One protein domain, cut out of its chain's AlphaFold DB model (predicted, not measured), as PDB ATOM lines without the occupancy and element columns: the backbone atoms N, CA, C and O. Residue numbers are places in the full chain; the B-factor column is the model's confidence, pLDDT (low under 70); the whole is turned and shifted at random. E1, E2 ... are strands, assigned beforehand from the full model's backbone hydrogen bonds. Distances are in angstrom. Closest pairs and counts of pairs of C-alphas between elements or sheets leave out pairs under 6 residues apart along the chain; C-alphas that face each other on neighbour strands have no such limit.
ATOM      1  N   VAL A  10     107.896 102.219 140.325       85.50
ATOM      2  CA  VAL A  10     108.081 103.661 140.162       85.50
ATOM      3  C   VAL A  10     109.515 104.038 140.446       85.50
ATOM      4  O   VAL A  10     110.060 103.736 141.510       85.50
ATOM      5  N   PHE A  11     110.089 104.729 139.474       89.94
ATOM      6  CA  PHE A  11     111.435 105.254 139.497       89.94
ATOM      7  C   PHE A  11     111.397 106.734 139.132       89.94
ATOM      8  O   PHE A  11     110.809 107.116 138.125       89.94
ATOM      9  N   LEU A  12     112.027 107.574 139.943       91.75
ATOM     10  CA  LEU A  12     112.140 109.003 139.690       91.75
ATOM     11  C   LEU A  12     113.611 109.419 139.829       91.75
ATOM     12  O   LEU A  12     114.167 109.411 140.925       91.75
ATOM     13  N   GLU A  13     114.236 109.774 138.704       93.00
ATOM     14  CA  GLU A  13     115.571 110.390 138.659       93.00
ATOM     15  C   GLU A  13     115.406 111.910 138.712       93.00
ATOM     16  O   GLU A  13     114.787 112.493 137.822       93.00
ATOM     17  N   ILE A  14     115.964 112.558 139.733       92.25
ATOM     18  CA  ILE A  14     115.919 114.013 139.914       92.25
ATOM     19  C   ILE A  14     117.322 114.578 139.749       92.25
ATOM     20  O   ILE A  14     118.269 114.073 140.341       92.25
ATOM     21  N   ARG A  15     117.460 115.654 138.980       91.31
ATOM     22  CA  ARG A  15     118.704 116.413 138.831       91.31
ATOM     23  C   ARG A  15     118.652 117.639 139.732       91.31
ATOM     24  O   ARG A  15     117.831 118.528 139.504       91.31
ATOM     25  N   HIS A  16     119.521 117.687 140.740       86.69
ATOM     26  CA  HIS A  16     119.549 118.785 141.707       86.69
ATOM     27  C   HIS A  16     119.825 120.133 141.034       86.69
ATOM     28  O   HIS A  16     119.148 121.113 141.337       86.69
ATOM     29  N   SER A  17     120.790 120.181 140.109       86.31
ATOM     30  CA  SER A  17     121.226 121.439 139.490       86.31
ATOM     31  C   SER A  17     120.155 122.082 138.608       86.31
ATOM     32  O   SER A  17     120.033 123.304 138.575       86.31
ATOM     33  N   THR A  18     119.362 121.268 137.911       90.62
ATOM     34  CA  THR A  18     118.340 121.728 136.960       90.62
ATOM     35  C   THR A  18     116.922 121.666 137.511       90.62
ATOM     36  O   THR A  18     115.998 122.074 136.810       90.62
ATOM     37  N   GLN A  19     116.728 121.138 138.727       92.12
ATOM     38  CA  GLN A  19     115.407 120.943 139.336       92.12
ATOM     39  C   GLN A  19     114.436 120.203 138.401       92.12
ATOM     40  O   GLN A  19     113.255 120.530 138.276       92.12
ATOM     41  N   SER A  20     114.957 119.202 137.690       93.06
ATOM     42  CA  SER A  20     114.207 118.416 136.708       93.06
ATOM     43  C   SER A  20     114.132 116.958 137.132       93.06
ATOM     44  O   SER A  20     115.145 116.388 137.534       93.06
ATOM     45  N   GLY A  21     112.962 116.351 136.980       93.62
ATOM     46  CA  GLY A  21     112.694 114.948 137.251       93.62
ATOM     47  C   GLY A  21     112.301 114.178 135.990       93.62
ATOM     48  O   GLY A  21     111.547 114.673 135.147       93.62
ATOM     49  N   GLN A  22     112.783 112.944 135.892       93.94
ATOM     50  CA  GLN A  22     112.308 111.936 134.954       93.94
ATOM     51  C   GLN A  22     111.620 110.830 135.753       93.94
ATOM     52  O   GLN A  22     112.282 110.058 136.444       93.94
ATOM     53  N   LEU A  23     110.293 110.767 135.654       92.81
ATOM     54  CA  LEU A  23     109.493 109.682 136.207       92.81
ATOM     55  C   LEU A  23     109.405 108.549 135.184       92.81
ATOM     56  O   LEU A  23     109.157 108.798 134.000       92.81
ATOM     57  N   ILE A  24     109.591 107.322 135.654       91.62
ATOM     58  CA  ILE A  24     109.399 106.081 134.913       91.62
ATOM     59  C   ILE A  24     108.471 105.194 135.743       91.62
ATOM     60  O   ILE A  24     108.727 104.932 136.921       91.62
ATOM     61  N   ILE A  25     107.374 104.761 135.128       88.06
ATOM     62  CA  ILE A  25     106.414 103.821 135.700       88.06
ATOM     63  C   ILE A  25     106.499 102.537 134.876       88.06
ATOM     64  O   ILE A  25     105.928 102.448 133.787       88.06
ATOM     65  N   GLY A  26     107.242 101.566 135.394       85.25
ATOM     66  CA  GLY A  26     107.419 100.243 134.801       85.25
ATOM     67  C   GLY A  26     106.354  99.245 135.253       85.25
ATOM     68  O   GLY A  26     105.547  99.522 136.144       85.25
ATOM     69  N   ASN A  27     106.375  98.047 134.660       79.62
ATOM     70  CA  ASN A  27     105.390  96.974 134.884       79.62
ATOM     71  C   ASN A  27     103.934  97.380 134.595       79.62
ATOM     72  O   ASN A  27     102.998  96.863 135.207       79.62
ATOM     73  N   VAL A  28     103.737  98.306 133.663       75.38
ATOM     74  CA  VAL A  28     102.413  98.730 133.205       75.38
ATOM     75  C   VAL A  28     102.020  97.946 131.951       75.38
ATOM     76  O   VAL A  28     102.882  97.668 131.115       75.38
ATOM     77  N   PRO A  29     100.748  97.536 131.808       66.56
ATOM     78  CA  PRO A  29     100.286  96.892 130.586       66.56
ATOM     79  C   PRO A  29     100.430  97.843 129.389       66.56
ATOM     80  O   PRO A  29     100.233  99.048 129.531       66.56
ATOM     81  N   GLU A  30     100.716  97.297 128.200       63.78
ATOM     82  CA  GLU A  30     100.832  98.078 126.952       63.78
ATOM     83  C   GLU A  30      99.586  98.930 126.673       63.78
ATOM     84  O   GLU A  30      99.680 100.009 126.092       63.78
ATOM     85  N   ASN A  31      98.416  98.474 127.129       66.00
ATOM     86  CA  ASN A  31      97.178  99.235 127.072       66.00
ATOM     87  C   ASN A  31      97.042 100.117 128.328       66.00
ATOM     88  O   ASN A  31      96.356  99.773 129.290       66.00
ATOM     89  N   TYR A  32      97.729 101.259 128.321       66.44
ATOM     90  CA  TYR A  32      97.791 102.235 129.422       66.44
ATOM     91  C   TYR A  32      96.469 102.971 129.703       66.44
ATOM     92  O   TYR A  32      96.392 103.741 130.657       66.44
ATOM     93  N   SER A  33      95.419 102.717 128.914       65.88
ATOM     94  CA  SER A  33      94.060 103.263 129.075       65.88
ATOM     95  C   SER A  33      93.463 103.035 130.472       65.88
ATOM     96  O   SER A  33      92.560 103.752 130.893       65.88
ATOM     97  N   GLU A  34      93.968 102.031 131.189       71.81
ATOM     98  CA  GLU A  34      93.505 101.611 132.514       71.81
ATOM     99  C   GLU A  34      94.332 102.190 133.676       71.81
ATOM    100  O   GLU A  34      94.013 101.919 134.834       71.81
ATOM    101  N   LEU A  35      95.393 102.960 133.392       79.56
ATOM    102  CA  LEU A  35      96.257 103.566 134.405       79.56
ATOM    103  C   LEU A  35      96.027 105.077 134.488       79.56
ATOM    104  O   LEU A  35      96.344 105.827 133.567       79.56
ATOM    105  N   GLN A  36      95.579 105.533 135.651       84.88
ATOM    106  CA  GLN A  36      95.517 106.946 135.993       84.88
ATOM    107  C   GLN A  36      96.707 107.322 136.882       84.88
ATOM    108  O   GLN A  36      96.961 106.693 137.911       84.88
ATOM    109  N   VAL A  37      97.431 108.369 136.486       87.06
ATOM    110  CA  VAL A  37      98.547 108.942 137.249       87.06
ATOM    111  C   VAL A  37      98.128 110.321 137.740       87.06
ATOM    112  O   VAL A  37      97.821 111.198 136.939       87.06
ATOM    113  N   THR A  38      98.119 110.514 139.055       89.31
ATOM    114  CA  THR A  38      97.821 111.799 139.697       89.31
ATOM    115  C   THR A  38      99.031 112.241 140.508       89.31
ATOM    116  O   THR A  38      99.550 111.484 141.325       89.31
ATOM    117  N   LEU A  39      99.498 113.465 140.271       90.38
ATOM    118  CA  LEU A  39     100.689 114.012 140.917       90.38
ATOM    119  C   LEU A  39     100.282 115.055 141.954       90.38
ATOM    120  O   LEU A  39      99.729 116.100 141.611       90.38
ATOM    121  N   GLY A  40     100.567 114.760 143.218       90.06
ATOM    122  CA  GLY A  40     100.541 115.728 144.305       90.06
ATOM    123  C   GLY A  40     101.865 116.486 144.406       90.06
ATOM    124  O   GLY A  40     102.837 116.183 143.715       90.06
ATOM    125  N   LEU A  41     101.922 117.470 145.305       91.00
ATOM    126  CA  LEU A  41     103.164 118.205 145.577       91.00
ATOM    127  C   LEU A  41     104.240 117.296 146.176       91.00
ATOM    128  O   LEU A  41     105.402 117.414 145.815       91.00
ATOM    129  N   SER A  42     103.863 116.390 147.073       90.88
ATOM    130  CA  SER A  42     104.780 115.497 147.793       90.88
ATOM    131  C   SER A  42     104.437 114.020 147.598       90.88
ATOM    132  O   SER A  42     104.902 113.182 148.362       90.88
ATOM    133  N   SER A  43     103.599 113.692 146.613       90.88
ATOM    134  CA  SER A  43     103.162 112.318 146.389       90.88
ATOM    135  C   SER A  43     102.830 112.024 144.931       90.88
ATOM    136  O   SER A  43     102.502 112.912 144.141       90.88
ATOM    137  N   ILE A  44     102.919 110.748 144.571       90.12
ATOM    138  CA  ILE A  44     102.541 110.205 143.269       90.12
ATOM    139  C   ILE A  44     101.489 109.131 143.518       90.12
ATOM    140  O   ILE A  44     101.776 108.101 144.127       90.12
ATOM    141  N   HIS A  45     100.279 109.352 143.017       89.25
ATOM    142  CA  HIS A  45      99.204 108.379 143.082       89.25
ATOM    143  C   HIS A  45      99.041 107.688 141.728       89.25
ATOM    144  O   HIS A  45      98.788 108.320 140.703       89.25
ATOM    145  N   LEU A  46      99.153 106.364 141.741       86.94
ATOM    146  CA  LEU A  46      98.829 105.481 140.628       86.94
ATOM    147  C   LEU A  46      97.516 104.760 140.913       86.94
ATOM    148  O   LEU A  46      97.335 104.227 142.008       86.94
ATOM    149  N   GLN A  47      96.609 104.723 139.947       84.44
ATOM    150  CA  GLN A  47      95.339 104.020 140.065       84.44
ATOM    151  C   GLN A  47      95.110 103.145 138.834       84.44
ATOM    152  O   GLN A  47      95.216 103.605 137.704       84.44
ATOM    153  N   THR A  48      94.809 101.872 139.080       76.81
ATOM    154  CA  THR A  48      94.412 100.870 138.081       76.81
ATOM    155  C   THR A  48      93.019 100.333 138.415       76.81
ATOM    156  O   THR A  48      92.537 100.540 139.531       76.81
ATOM    157  N   VAL A  49      92.391  99.596 137.490       70.81
ATOM    158  CA  VAL A  49      91.004  99.078 137.594       70.81
ATOM    159  C   VAL A  49      90.724  98.267 138.877       70.81
ATOM    160  O   VAL A  49      89.573  98.156 139.287       70.81
ATOM    161  N   GLY A  50      91.746  97.742 139.561       66.56
ATOM    162  CA  GLY A  50      91.576  96.999 140.817       66.56
ATOM    163  C   GLY A  50      92.541  97.360 141.946       66.56
ATOM    164  O   GLY A  50      92.478  96.732 143.001       66.56
ATOM    165  N   GLN A  51      93.450  98.321 141.751       71.75
ATOM    166  CA  GLN A  51      94.479  98.642 142.743       71.75
ATOM    167  C   GLN A  51      94.932 100.103 142.646       71.75
ATOM    168  O   GLN A  51      95.290 100.586 141.572       71.75
ATOM    169  N   GLY A  52      94.961 100.783 143.794       77.38
ATOM    170  CA  GLY A  52      95.594 102.087 143.969       77.38
ATOM    171  C   GLY A  52      96.924 101.959 144.710       77.38
ATOM    172  O   GLY A  52      97.085 101.100 145.577       77.38
ATOM    173  N   MET A  53      97.879 102.813 144.368       81.12
ATOM    174  CA  MET A  53      99.168 102.931 145.037       81.12
ATOM    175  C   MET A  53      99.494 104.409 145.213       81.12
ATOM    176  O   MET A  53      99.555 105.143 144.230       81.12
ATOM    177  N   ASN A  54      99.704 104.828 146.459       85.00
ATOM    178  CA  ASN A  54     100.215 106.152 146.779       85.00
ATOM    179  C   ASN A  54     101.683 106.040 147.200       85.00
ATOM    180  O   ASN A  54     102.036 105.186 148.020       85.00
ATOM    181  N   LEU A  55     102.515 106.888 146.613       84.75
ATOM    182  CA  LEU A  55     103.939 106.998 146.887       84.75
ATOM    183  C   LEU A  55     104.224 108.370 147.458       84.75
ATOM    184  O   LEU A  55     104.075 109.362 146.747       84.75
ATOM    185  N   ASP A  56     104.681 108.416 148.698       88.81
ATOM    186  CA  ASP A  56     105.124 109.669 149.291       88.81
ATOM    187  C   ASP A  56     106.588 109.907 148.922       88.81
ATOM    188  O   ASP A  56     107.439 109.018 149.039       88.81
ATOM    189  N   LEU A  57     106.870 111.107 148.424       88.44
ATOM    190  CA  LEU A  57     108.217 111.515 148.055       88.44
ATOM    191  C   LEU A  57     109.071 111.722 149.313       88.44
ATOM    192  O   LEU A  57     108.537 112.070 150.370       88.44
ATOM    193  N   PRO A  58     110.402 111.553 149.207       87.00
ATOM    194  CA  PRO A  58     111.303 111.841 150.312       87.00
ATOM    195  C   PRO A  58     111.134 113.274 150.818       87.00
ATOM    196  O   PRO A  58     110.826 114.193 150.052       87.00
ATOM    197  N   VAL A  59     111.390 113.475 152.111       84.94
ATOM    198  CA  VAL A  59     111.381 114.810 152.718       84.94
ATOM    199  C   VAL A  59     112.297 115.742 151.922       84.94
ATOM    200  O   VAL A  59     113.420 115.386 151.572       84.94
ATOM    201  N   GLY A  60     111.788 116.934 151.626       86.75
ATOM    202  CA  GLY A  60     112.489 117.942 150.840       86.75
ATOM    203  C   GLY A  60     112.346 117.796 149.326       86.75
ATOM    204  O   GLY A  60     112.812 118.673 148.611       86.75
ATOM    205  N   VAL A  61     111.669 116.763 148.814       89.56
ATOM    206  CA  VAL A  61     111.363 116.615 147.384       89.56
ATOM    207  C   VAL A  61     109.913 117.011 147.111       89.56
ATOM    208  O   VAL A  61     108.981 116.443 147.680       89.56
ATOM    209  N   ARG A  62     109.710 117.967 146.200       92.88
ATOM    210  CA  ARG A  62     108.389 118.451 145.788       92.88
ATOM    211  C   ARG A  62     108.249 118.497 144.274       92.88
ATOM    212  O   ARG A  62     109.050 119.125 143.593       92.88
ATOM    213  N   ILE A  63     107.216 117.869 143.729       93.44
ATOM    214  CA  ILE A  63     106.865 117.978 142.310       93.44
ATOM    215  C   ILE A  63     106.243 119.354 142.058       93.44
ATOM    216  O   ILE A  63     105.564 119.905 142.923       93.44
ATOM    217  N   VAL A  64     106.443 119.894 140.856       93.75
ATOM    218  CA  VAL A  64     105.689 121.037 140.327       93.75
ATOM    219  C   VAL A  64     104.661 120.491 139.326       93.75
ATOM    220  O   VAL A  64     104.980 120.380 138.141       93.75
ATOM    221  N   PRO A  65     103.431 120.115 139.732       87.38
ATOM    222  CA  PRO A  65     102.505 119.391 138.855       87.38
ATOM    223  C   PRO A  65     102.190 120.088 137.518       87.38
ATOM    224  O   PRO A  65     102.160 119.401 136.498       87.38
ATOM    225  N   PRO A  66     102.060 121.431 137.440       89.25
ATOM    226  CA  PRO A  66     101.826 122.117 136.163       89.25
ATOM    227  C   PRO A  66     102.951 121.965 135.128       89.25
ATOM    228  O   PRO A  66     102.761 122.270 133.955       89.25
ATOM    229  N   SER A  67     104.141 121.528 135.546       89.88
ATOM    230  CA  SER A  67     105.303 121.367 134.664       89.88
ATOM    231  C   SER A  67     105.334 120.035 133.908       89.88
ATOM    232  O   SER A  67     106.219 119.838 133.074       89.88
ATOM    233  N   CYS A  68     104.407 119.121 134.204       87.31
ATOM    234  CA  CYS A  68     104.425 117.768 133.667       87.31
ATOM    235  C   CYS A  68     104.200 117.774 132.156       87.31
ATOM    236  O   CYS A  68     103.236 118.347 131.650       87.31
ATOM    237  N   ARG A  69     105.118 117.144 131.424       83.19
ATOM    238  CA  ARG A  69     105.115 117.094 129.961       83.19
ATOM    239  C   ARG A  69     105.507 115.707 129.477       83.19
ATOM    240  O   ARG A  69     106.201 114.958 130.167       83.19
ATOM    241  N   SER A  70     105.124 115.422 128.233       80.00
ATOM    242  CA  SER A  70     105.670 114.305 127.458       80.00
ATOM    243  C   SER A  70     105.461 112.938 128.118       80.00
ATOM    244  O   SER A  70     106.418 112.179 128.247       80.00
ATOM    245  N   LEU A  71     104.224 112.628 128.533       86.50
ATOM    246  CA  LEU A  71     103.876 111.260 128.914       86.50
ATOM    247  C   LEU A  71     103.999 110.363 127.675       86.50
ATOM    248  O   LEU A  71     103.272 110.552 126.700       86.50
ATOM    249  N   GLN A  72     104.937 109.423 127.700       88.62
ATOM    250  CA  GLN A  72     105.250 108.554 126.571       88.62
ATOM    251  C   GLN A  72     105.416 107.115 127.045       88.62
ATOM    252  O   GLN A  72     106.093 106.864 128.037       88.62
ATOM    253  N   TYR A  73     104.848 106.164 126.307       86.69
ATOM    254  CA  TYR A  73     105.150 104.753 126.502       86.69
ATOM    255  C   TYR A  73     106.415 104.365 125.728       86.69
ATOM    256  O   TYR A  73     106.539 104.660 124.536       86.69
ATOM    257  N   VAL A  74     107.350 103.708 126.409       86.31
ATOM    258  CA  VAL A  74     108.581 103.156 125.846       86.31
ATOM    259  C   VAL A  74     108.508 101.641 125.968       86.31
ATOM    260  O   VAL A  74     108.461 101.092 127.070       86.31
ATOM    261  N   THR A  75     108.486 100.959 124.822       83.44
ATOM    262  CA  THR A  75     108.402  99.498 124.756       83.44
ATOM    263  C   THR A  75     109.533  98.853 125.554       83.44
ATOM    264  O   THR A  75     110.704  99.124 125.305       83.44
ATOM    265  N   GLY A  76     109.171  97.981 126.495       81.62
ATOM    266  CA  GLY A  76     110.116  97.263 127.354       81.62
ATOM    267  C   GLY A  76     110.528  97.995 128.637       81.62
ATOM    268  O   GLY A  76     111.096  97.344 129.507       81.62
ATOM    269  N   ASP A  77     110.214  99.287 128.786       83.25
ATOM    270  CA  ASP A  77     110.557 100.081 129.979       83.25
ATOM    271  C   ASP A  77     109.287 100.484 130.754       83.25
ATOM    272  O   ASP A  77     109.064 100.056 131.889       83.25
ATOM    273  N   GLY A  78     108.368 101.199 130.097       87.88
ATOM    274  CA  GLY A  78     107.087 101.596 130.679       87.88
ATOM    275  C   GLY A  78     106.658 103.004 130.283       87.88
ATOM    276  O   GLY A  78     106.910 103.455 129.168       87.88
ATOM    277  N   LEU A  79     105.969 103.706 131.183       89.31
ATOM    278  CA  LEU A  79     105.526 105.088 130.974       89.31
ATOM    279  C   LEU A  79     106.547 106.083 131.517       89.31
ATOM    280  O   LEU A  79     106.895 106.060 132.693       89.31
ATOM    281  N   HIS A  80     106.969 107.005 130.664       92.06
ATOM    282  CA  HIS A  80     107.954 108.035 130.949       92.06
ATOM    283  C   HIS A  80     107.271 109.389 131.013       92.06
ATOM    284  O   HIS A  80     106.461 109.708 130.151       92.06
ATOM    285  N   MET A  81     107.636 110.211 131.991       92.19
ATOM    286  CA  MET A  81     107.143 111.578 132.112       92.19
ATOM    287  C   MET A  81     108.248 112.500 132.610       92.19
ATOM    288  O   MET A  81     109.005 112.152 133.518       92.19
ATOM    289  N   ARG A  82     108.326 113.695 132.023       94.06
ATOM    290  CA  ARG A  82     109.226 114.756 132.477       94.06
ATOM    291  C   ARG A  82     108.456 115.754 133.314       94.06
ATOM    292  O   ARG A  82     107.346 116.142 132.955       94.06
ATOM    293  N   LEU A  83     109.067 116.191 134.402       94.62
ATOM    294  CA  LEU A  83     108.503 117.183 135.309       94.62
ATOM    295  C   LEU A  83     109.614 118.039 135.922       94.62
ATOM    296  O   LEU A  83     110.785 117.670 135.910       94.62
ATOM    297  N   GLN A  84     109.248 119.190 136.463       94.50
ATOM    298  CA  GLN A  84     110.085 119.964 137.370       94.50
ATOM    299  C   GLN A  84     109.859 119.492 138.804       94.50
ATOM    300  O   GLN A  84     108.749 119.117 139.198       94.50
ATOM    301  N   VAL A  85     110.939 119.515 139.575       92.62
ATOM    302  CA  VAL A  85     110.985 119.072 140.963       92.62
ATOM    303  C   VAL A  85     111.779 120.091 141.761       92.62
ATOM    304  O   VAL A  85     112.945 120.339 141.472       92.62
ATOM    305  N   GLN A  86     111.166 120.650 142.791       91.19
ATOM    306  CA  GLN A  86     111.852 121.446 143.787       91.19
ATOM    307  C   GLN A  86     112.457 120.508 144.829       91.19
ATOM    308  O   GLN A  86     111.746 119.725 145.458       91.19
ATOM    309  N   VAL A  87     113.770 120.593 145.006       87.12
ATOM    310  CA  VAL A  87     114.481 119.861 146.051       87.12
ATOM    311  C   VAL A  87     115.031 120.891 147.025       87.12
ATOM    312  O   VAL A  87     115.714 121.829 146.603       87.12
ATOM    313  N   ASP A  88     114.701 120.751 148.306       81.00
ATOM    314  CA  ASP A  88     115.363 121.498 149.374       81.00
ATOM    315  C   ASP A  88     116.874 121.224 149.258       81.00
ATOM    316  O   ASP A  88     117.248 120.142 148.813       81.00
ATOM    317  N   GLY A  89     117.724 122.225 149.525       64.94
ATOM    318  CA  GLY A  89     119.135 122.270 149.096       64.94
ATOM    319  C   GLY A  89     119.890 120.929 149.157       64.94
ATOM    320  O   GLY A  89     119.591 120.101 150.015       64.94
ATOM    321  N   PRO A  90     120.860 120.698 148.249       58.31
ATOM    322  CA  PRO A  90     121.437 119.376 148.019       58.31
ATOM    323  C   PRO A  90     121.825 118.729 149.346       58.31
ATOM    324  O   PRO A  90     122.593 119.314 150.107       58.31
ATOM    325  N   ALA A  91     121.290 117.536 149.624       57.69
ATOM    326  CA  ALA A  91     121.776 116.735 150.733       57.69
ATOM    327  C   ALA A  91     123.263 116.491 150.465       57.69
ATOM    328  O   ALA A  91     123.607 115.732 149.550       57.69
ATOM    329  N   GLU A  92     124.136 117.210 151.178       58.69
ATOM    330  CA  GLU A  92     125.576 117.067 151.016       58.69
ATOM    331  C   GLU A  92     125.911 115.590 151.193       58.69
ATOM    332  O   GLU A  92     125.571 114.963 152.201       58.69
ATOM    333  N   SER A 294     126.698 113.540 138.528       87.62
ATOM    334  CA  SER A 294     126.988 113.363 139.964       87.62
ATOM    335  C   SER A 294     126.013 114.115 140.883       87.62
ATOM    336  O   SER A 294     126.211 114.170 142.098       87.62
ATOM    337  N   ASP A 295     124.966 114.705 140.304       87.38
ATOM    338  CA  ASP A 295     123.947 115.518 140.971       87.38
ATOM    339  C   ASP A 295     122.551 114.873 140.897       87.38
ATOM    340  O   ASP A 295     121.537 115.577 140.893       87.38
ATOM    341  N   SER A 296     122.497 113.541 140.798       89.38
ATOM    342  CA  SER A 296     121.241 112.796 140.707       89.38
ATOM    343  C   SER A 296     120.764 112.340 142.083       89.38
ATOM    344  O   SER A 296     121.523 111.732 142.833       89.38
ATOM    345  N   LEU A 297     119.485 112.550 142.375       89.00
ATOM    346  CA  LEU A 297     118.760 111.899 143.460       89.00
ATOM    347  C   LEU A 297     117.828 110.853 142.852       89.00
ATOM    348  O   LEU A 297     116.993 111.175 142.006       89.00
ATOM    349  N   LEU A 298     117.979 109.598 143.270       89.44
ATOM    350  CA  LEU A 298     117.131 108.497 142.829       89.44
ATOM    351  C   LEU A 298     116.086 108.193 143.884       89.44
ATOM    352  O   LEU A 298     116.423 107.869 145.021       89.44
ATOM    353  N   VAL A 299     114.826 108.259 143.476       88.75
ATOM    354  CA  VAL A 299     113.669 107.959 144.310       88.75
ATOM    355  C   VAL A 299     113.013 106.690 143.778       88.75
ATOM    356  O   VAL A 299     112.656 106.619 142.599       88.75
ATOM    357  N   ARG A 300     112.885 105.667 144.631       85.25
ATOM    358  CA  ARG A 300     112.337 104.352 144.254       85.25
ATOM    359  C   ARG A 300     111.269 103.876 145.231       85.25
ATOM    360  O   ARG A 300     111.335 104.154 146.427       85.25
ATOM    361  N   SER A 301     110.315 103.098 144.724       76.62
ATOM    362  CA  SER A 301     109.358 102.366 145.559       76.62
ATOM    363  C   SER A 301     110.007 101.121 146.188       76.62
ATOM    364  O   SER A 301     110.613 100.337 145.464       76.62
ATOM    365  N   HIS A 302     109.802 100.887 147.489       62.56
ATOM    366  CA  HIS A 302     110.422  99.827 148.321       62.56
ATOM    367  C   HIS A 302     110.259  98.361 147.820       62.56
ATOM    368  O   HIS A 302     110.843  97.441 148.376       62.56
ATOM    369  N   ASN A 303     109.493  98.094 146.758       52.94
ATOM    370  CA  ASN A 303     109.229  96.732 146.265       52.94
ATOM    371  C   ASN A 303     110.153  96.270 145.120       52.94
ATOM    372  O   ASN A 303     109.859  95.266 144.466       52.94
ATOM    373  N   ASP A 304     111.243  96.985 144.842       48.97
ATOM    374  CA  ASP A 304     112.142  96.646 143.738       48.97
ATOM    375  C   ASP A 304     113.268  95.693 144.173       48.97
ATOM    376  O   ASP A 304     114.443  96.036 144.196       48.97
ATOM    377  N   SER A 305     112.908  94.456 144.529       41.16
ATOM    378  CA  SER A 305     113.878  93.414 144.906       41.16
ATOM    379  C   SER A 305     114.667  92.845 143.715       41.16
ATOM    380  O   SER A 305     115.375  91.856 143.873       41.16
ATOM    381  N   ASN A 306     114.469  93.379 142.504       38.22
ATOM    382  CA  ASN A 306     114.973  92.793 141.260       38.22
ATOM    383  C   ASN A 306     115.283  93.869 140.203       38.22
ATOM    384  O   ASN A 306     114.889  93.738 139.041       38.22
ATOM    385  N   SER A 307     115.940  94.956 140.608       39.16
ATOM    386  CA  SER A 307     116.625  95.847 139.674       39.16
ATOM    387  C   SER A 307     118.115  95.517 139.691       39.16
ATOM    388  O   SER A 307     118.757  95.621 140.739       39.16
ATOM    389  N   ASP A 308     118.672  95.140 138.538       39.16
ATOM    390  CA  ASP A 308     120.103  95.324 138.283       39.16
ATOM    391  C   ASP A 308     120.482  96.745 138.742       39.16
ATOM    392  O   ASP A 308     119.756  97.693 138.443       39.16
ATOM    393  N   PHE A 309     121.585  96.865 139.486       38.09
ATOM    394  CA  PHE A 309     122.003  97.993 140.346       38.09
ATOM    395  C   PHE A 309     121.490  97.919 141.798       38.09
ATOM    396  O   PHE A 309     120.577  98.629 142.213       38.09
ATOM    397  N   THR A 310     122.144  97.017 142.539       33.75
ATOM    398  CA  THR A 310     122.374  96.978 143.997       33.75
ATOM    399  C   THR A 310     121.641  98.029 144.842       33.75
ATOM    400  O   THR A 310     122.142  99.116 145.114       33.75
ATOM    401  N   ALA A 311     120.471  97.649 145.359       29.80
ATOM    402  CA  ALA A 311     119.963  98.170 146.623       29.80
ATOM    403  C   ALA A 311     120.255  97.125 147.706       29.80
ATOM    404  O   ALA A 311     119.821  95.979 147.582       29.80
ATOM    405  N   VAL A 312     120.989  97.500 148.758       34.47
ATOM    406  CA  VAL A 312     121.084  96.680 149.970       34.47
ATOM    407  C   VAL A 312     120.810  97.523 151.202       34.47
ATOM    408  O   VAL A 312     121.512  98.490 151.491       34.47
ATOM    409  N   GLY A 313     119.782  97.097 151.932       31.28
ATOM    410  CA  GLY A 313     119.413  97.634 153.230       31.28
ATOM    411  C   GLY A 313     117.985  97.284 153.641       31.28
ATOM    412  O   GLY A 313     117.222  98.189 153.932       31.28
ATOM    413  N   GLU A 314     117.602  96.003 153.704       31.81
ATOM    414  CA  GLU A 314     116.373  95.617 154.420       31.81
ATOM    415  C   GLU A 314     116.697  95.335 155.892       31.81
ATOM    416  O   GLU A 314     117.179  94.264 156.268       31.81
ATOM    417  N   GLY A 315     116.416  96.324 156.741       27.91
ATOM    418  CA  GLY A 315     116.140  96.116 158.156       27.91
ATOM    419  C   GLY A 315     114.630  96.008 158.340       27.91
ATOM    420  O   GLY A 315     113.913  96.990 158.202       27.91
ATOM    421  N   THR A 316     114.157  94.802 158.639       37.75
ATOM    422  CA  THR A 316     112.764  94.441 158.931       37.75
ATOM    423  C   THR A 316     112.005  95.463 159.783       37.75
ATOM    424  O   THR A 316     112.246  95.543 160.985       37.75
ATOM    425  N   VAL A 317     110.985  96.099 159.200       29.25
ATOM    426  CA  VAL A 317     109.729  96.460 159.878       29.25
ATOM    427  C   VAL A 317     108.607  96.337 158.845       29.25
ATOM    428  O   VAL A 317     108.658  96.976 157.802       29.25
ATOM    429  N   LYS A 318     107.592  95.509 159.116       36.16
ATOM    430  CA  LYS A 318     106.301  95.592 158.417       36.16
ATOM    431  C   LYS A 318     105.537  96.797 158.975       36.16
ATOM    432  O   LYS A 318     105.281  96.789 160.179       36.16
ATOM    433  N   PRO A 319     105.061  97.741 158.150       33.12
ATOM    434  CA  PRO A 319     103.883  98.516 158.488       33.12
ATOM    435  C   PRO A 319     102.707  98.027 157.638       33.12
ATOM    436  O   PRO A 319     102.754  98.004 156.410       33.12
ATOM    437  N   GLU A 320     101.629  97.641 158.311       34.56
ATOM    438  CA  GLU A 320     100.305  97.457 157.719       34.56
ATOM    439  C   GLU A 320      99.673  98.825 157.405       34.56
ATOM    440  O   GLU A 320      98.680  99.227 158.003       34.56
ATOM    441  N   SER A 321     100.257  99.573 156.468       39.44
ATOM    442  CA  SER A 321      99.620 100.763 155.905       39.44
ATOM    443  C   SER A 321      99.761 100.770 154.385       39.44
ATOM    444  O   SER A 321     100.775 100.376 153.815       39.44
ATOM    445  N   SER A 322      98.715 101.216 153.691       50.50
ATOM    446  CA  SER A 322      98.669 101.360 152.229       50.50
ATOM    447  C   SER A 322      99.589 102.467 151.685       50.50
ATOM    448  O   SER A 322      99.514 102.802 150.503       50.50
ATOM    449  N   VAL A 323     100.431 103.051 152.543       47.03
ATOM    450  CA  VAL A 323     101.329 104.167 152.250       47.03
ATOM    451  C   VAL A 323     102.748 103.622 152.165       47.03
ATOM    452  O   VAL A 323     103.320 103.193 153.166       47.03
ATOM    453  N   LYS A 324     103.318 103.617 150.959       63.62
ATOM    454  CA  LYS A 324     104.715 103.229 150.748       63.62
ATOM    455  C   LYS A 324     105.560 104.493 150.670       63.62
ATOM    456  O   LYS A 324     105.409 105.278 149.736       63.62
ATOM    457  N   LEU A 325     106.440 104.672 151.649       64.81
ATOM    458  CA  LEU A 325     107.431 105.742 151.640       64.81
ATOM    459  C   LEU A 325     108.485 105.433 150.568       64.81
ATOM    460  O   LEU A 325     109.012 104.318 150.526       64.81
ATOM    461  N   CYS A 326     108.781 106.391 149.693       68.31
ATOM    462  CA  CYS A 326     109.925 106.270 148.799       68.31
ATOM    463  C   CYS A 326     111.220 106.600 149.542       68.31
ATOM    464  O   CYS A 326     111.286 107.575 150.292       68.31
ATOM    465  N   GLU A 327     112.279 105.850 149.255       74.31
ATOM    466  CA  GLU A 327     113.630 106.204 149.690       74.31
ATOM    467  C   GLU A 327     114.335 107.007 148.597       74.31
ATOM    468  O   GLU A 327     114.283 106.653 147.414       74.31
ATOM    469  N   GLY A 328     114.968 108.111 148.999       79.00
ATOM    470  CA  GLY A 328     115.768 108.968 148.132       79.00
ATOM    471  C   GLY A 328     117.249 108.760 148.407       79.00
ATOM    472  O   GLY A 328     117.705 109.050 149.508       79.00
ATOM    473  N   ASN A 329     118.000 108.301 147.407       80.69
ATOM    474  CA  ASN A 329     119.441 108.090 147.513       80.69
ATOM    475  C   ASN A 329     120.187 108.921 146.472       80.69
ATOM    476  O   ASN A 329     119.874 108.873 145.279       80.69
ATOM    477  N   ASN A 330     121.191 109.671 146.922       83.69
ATOM    478  CA  ASN A 330     122.126 110.338 146.022       83.69
ATOM    479  C   ASN A 330     122.838 109.286 145.166       83.69
ATOM    480  O   ASN A 330     123.294 108.261 145.676       83.69
ATOM    481  N   ALA A 331     122.951 109.547 143.871       85.81
ATOM    482  CA  ALA A 331     123.523 108.613 142.920       85.81
ATOM    483  C   ALA A 331     124.408 109.313 141.894       85.81
ATOM    484  O   ALA A 331     124.254 110.489 141.561       85.81
ATOM    485  N   VAL A 332     125.322 108.519 141.356       88.06
ATOM    486  CA  VAL A 332     126.243 108.910 140.303       88.06
ATOM    487  C   VAL A 332     125.930 108.057 139.080       88.06
ATOM    488  O   VAL A 332     125.940 106.830 139.167       88.06
ATOM    489  N   LYS A 333     125.637 108.681 137.936       90.38
ATOM    490  CA  LYS A 333     125.365 107.956 136.691       90.38
ATOM    491  C   LYS A 333     126.660 107.778 135.930       90.38
ATOM    492  O   LYS A 333     127.339 108.750 135.595       90.38
ATOM    493  N   VAL A 334     126.973 106.529 135.625       93.06
ATOM    494  CA  VAL A 334     128.178 106.157 134.891       93.06
ATOM    495  C   VAL A 334     127.814 105.315 133.678       93.06
ATOM    496  O   VAL A 334     126.921 104.473 133.733       93.06
TER     497      VAL A 334
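Overview. This is residues 10 to 92 and 294 to 334 of the 346 residues of the protein "E3 ubiquitin-protein ligase E3D" of Scyliorhinus torazame (UniProt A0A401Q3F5). One sheet of nine strands curls round on itself like part of a barrel: a small leaf, E3 E4 E5, folds back over a larger leaf, E8 E1 E2 E7 E6, with E9 as the hinge between them. The edge strands E3 and E6 come near each other at Leu 39 and Pro 65 without pairing, and on the outside residues 305 to 310 and 315 to 321 of a long loop stick out. The printed part has 124 residues, with nine named strands, E1 to E9 in order along the chain, and no named helix, an all-strand class. The sheet's order is E3 E4 E5 E9 E8 E1 E2 E7 E6, mixed, with E5 and E9 the parallel pair. The whole is compact, with a radius of gyration of the C-alphas of 14.4 A and spans of 41 by 37 by 28 A.

Along the chain. Find C-alpha 10 at (108.081, 103.661, 140.162); there E1 begins and runs over residues 10 to 15. E2 follows over residues 20 to 26, 19.5 A long. Next look for the short E3, residues 36 to 39, then E4, residues 43 to 48, and E5, residues 51 to 56. E6 covers residues 61 to 74, the longest strand by residues; it bends by 91 degrees at residue 66, and its first and last C-alphas are 25.5 A apart. E7, residues 78 to 87, bends by 65 degrees at residue 84 and measures 25.0 A, ending with C-alpha 87 at (114.481, 119.861, 146.051). Beyond the cut, E8 runs over residues 294 to 301, 21.5 A. E9, residues 323 to 334, bends by 58 degrees at residue 330 and spans 32.0 A, to C-alpha 334 at (128.178, 106.157, 134.891).

Arrangement. Start in the larger leaf, where E1 and E2 form a hairpin, antiparallel at 163 degrees; look for N 13 and O 22, 3.0 A apart. On the other side of E2, E7 is antiparallel to it, with N 23 and O 81 at 2.9 A. E7 and the edge strand E6 form another hairpin, with N 62 and O 86 at 2.8 A and N 74 and O 78 at 2.8 A. Back at E1, its other neighbour E8 is antiparallel at 161 degrees, with N 12 and O 299 at 2.9 A. E9 is staggered: its residues 326 to 331 pair with E8, antiparallel, with N 329 and O 298 at 2.9 A. Its residues 323 to 325 pair with E5, parallel, and there N 326 and O 56 are 3.0 A apart. E3 E4 E5 is a meander, each strand the antiparallel neighbour of the one before; N 38 and O 45 are 2.8 A apart, and so are N 46 and O 53. This folded sheet, bent back on itself into two leaves that face each other, has 38 pairs of C-alphas within 11 A between them. The closest C-alphas of the edge strands E3 and E6 are those of Leu 39 and Pro 65, 6.0 A apart. E2 and E5 are apart.

Size, cuts and confidence. The two C-alphas farthest apart are those of Val 49 and Glu 92, 41.2 A. Residues 93 to 293 are not printed, and C-alphas 92 and 294 are 11.7 A apart across this cut. The link from E8 to E9 is long, 21 residues. Mean pLDDT of the printed part is 76.0; look for values under 70 at residues 29 to 33, 50, 89 to 92 and 302 to 326.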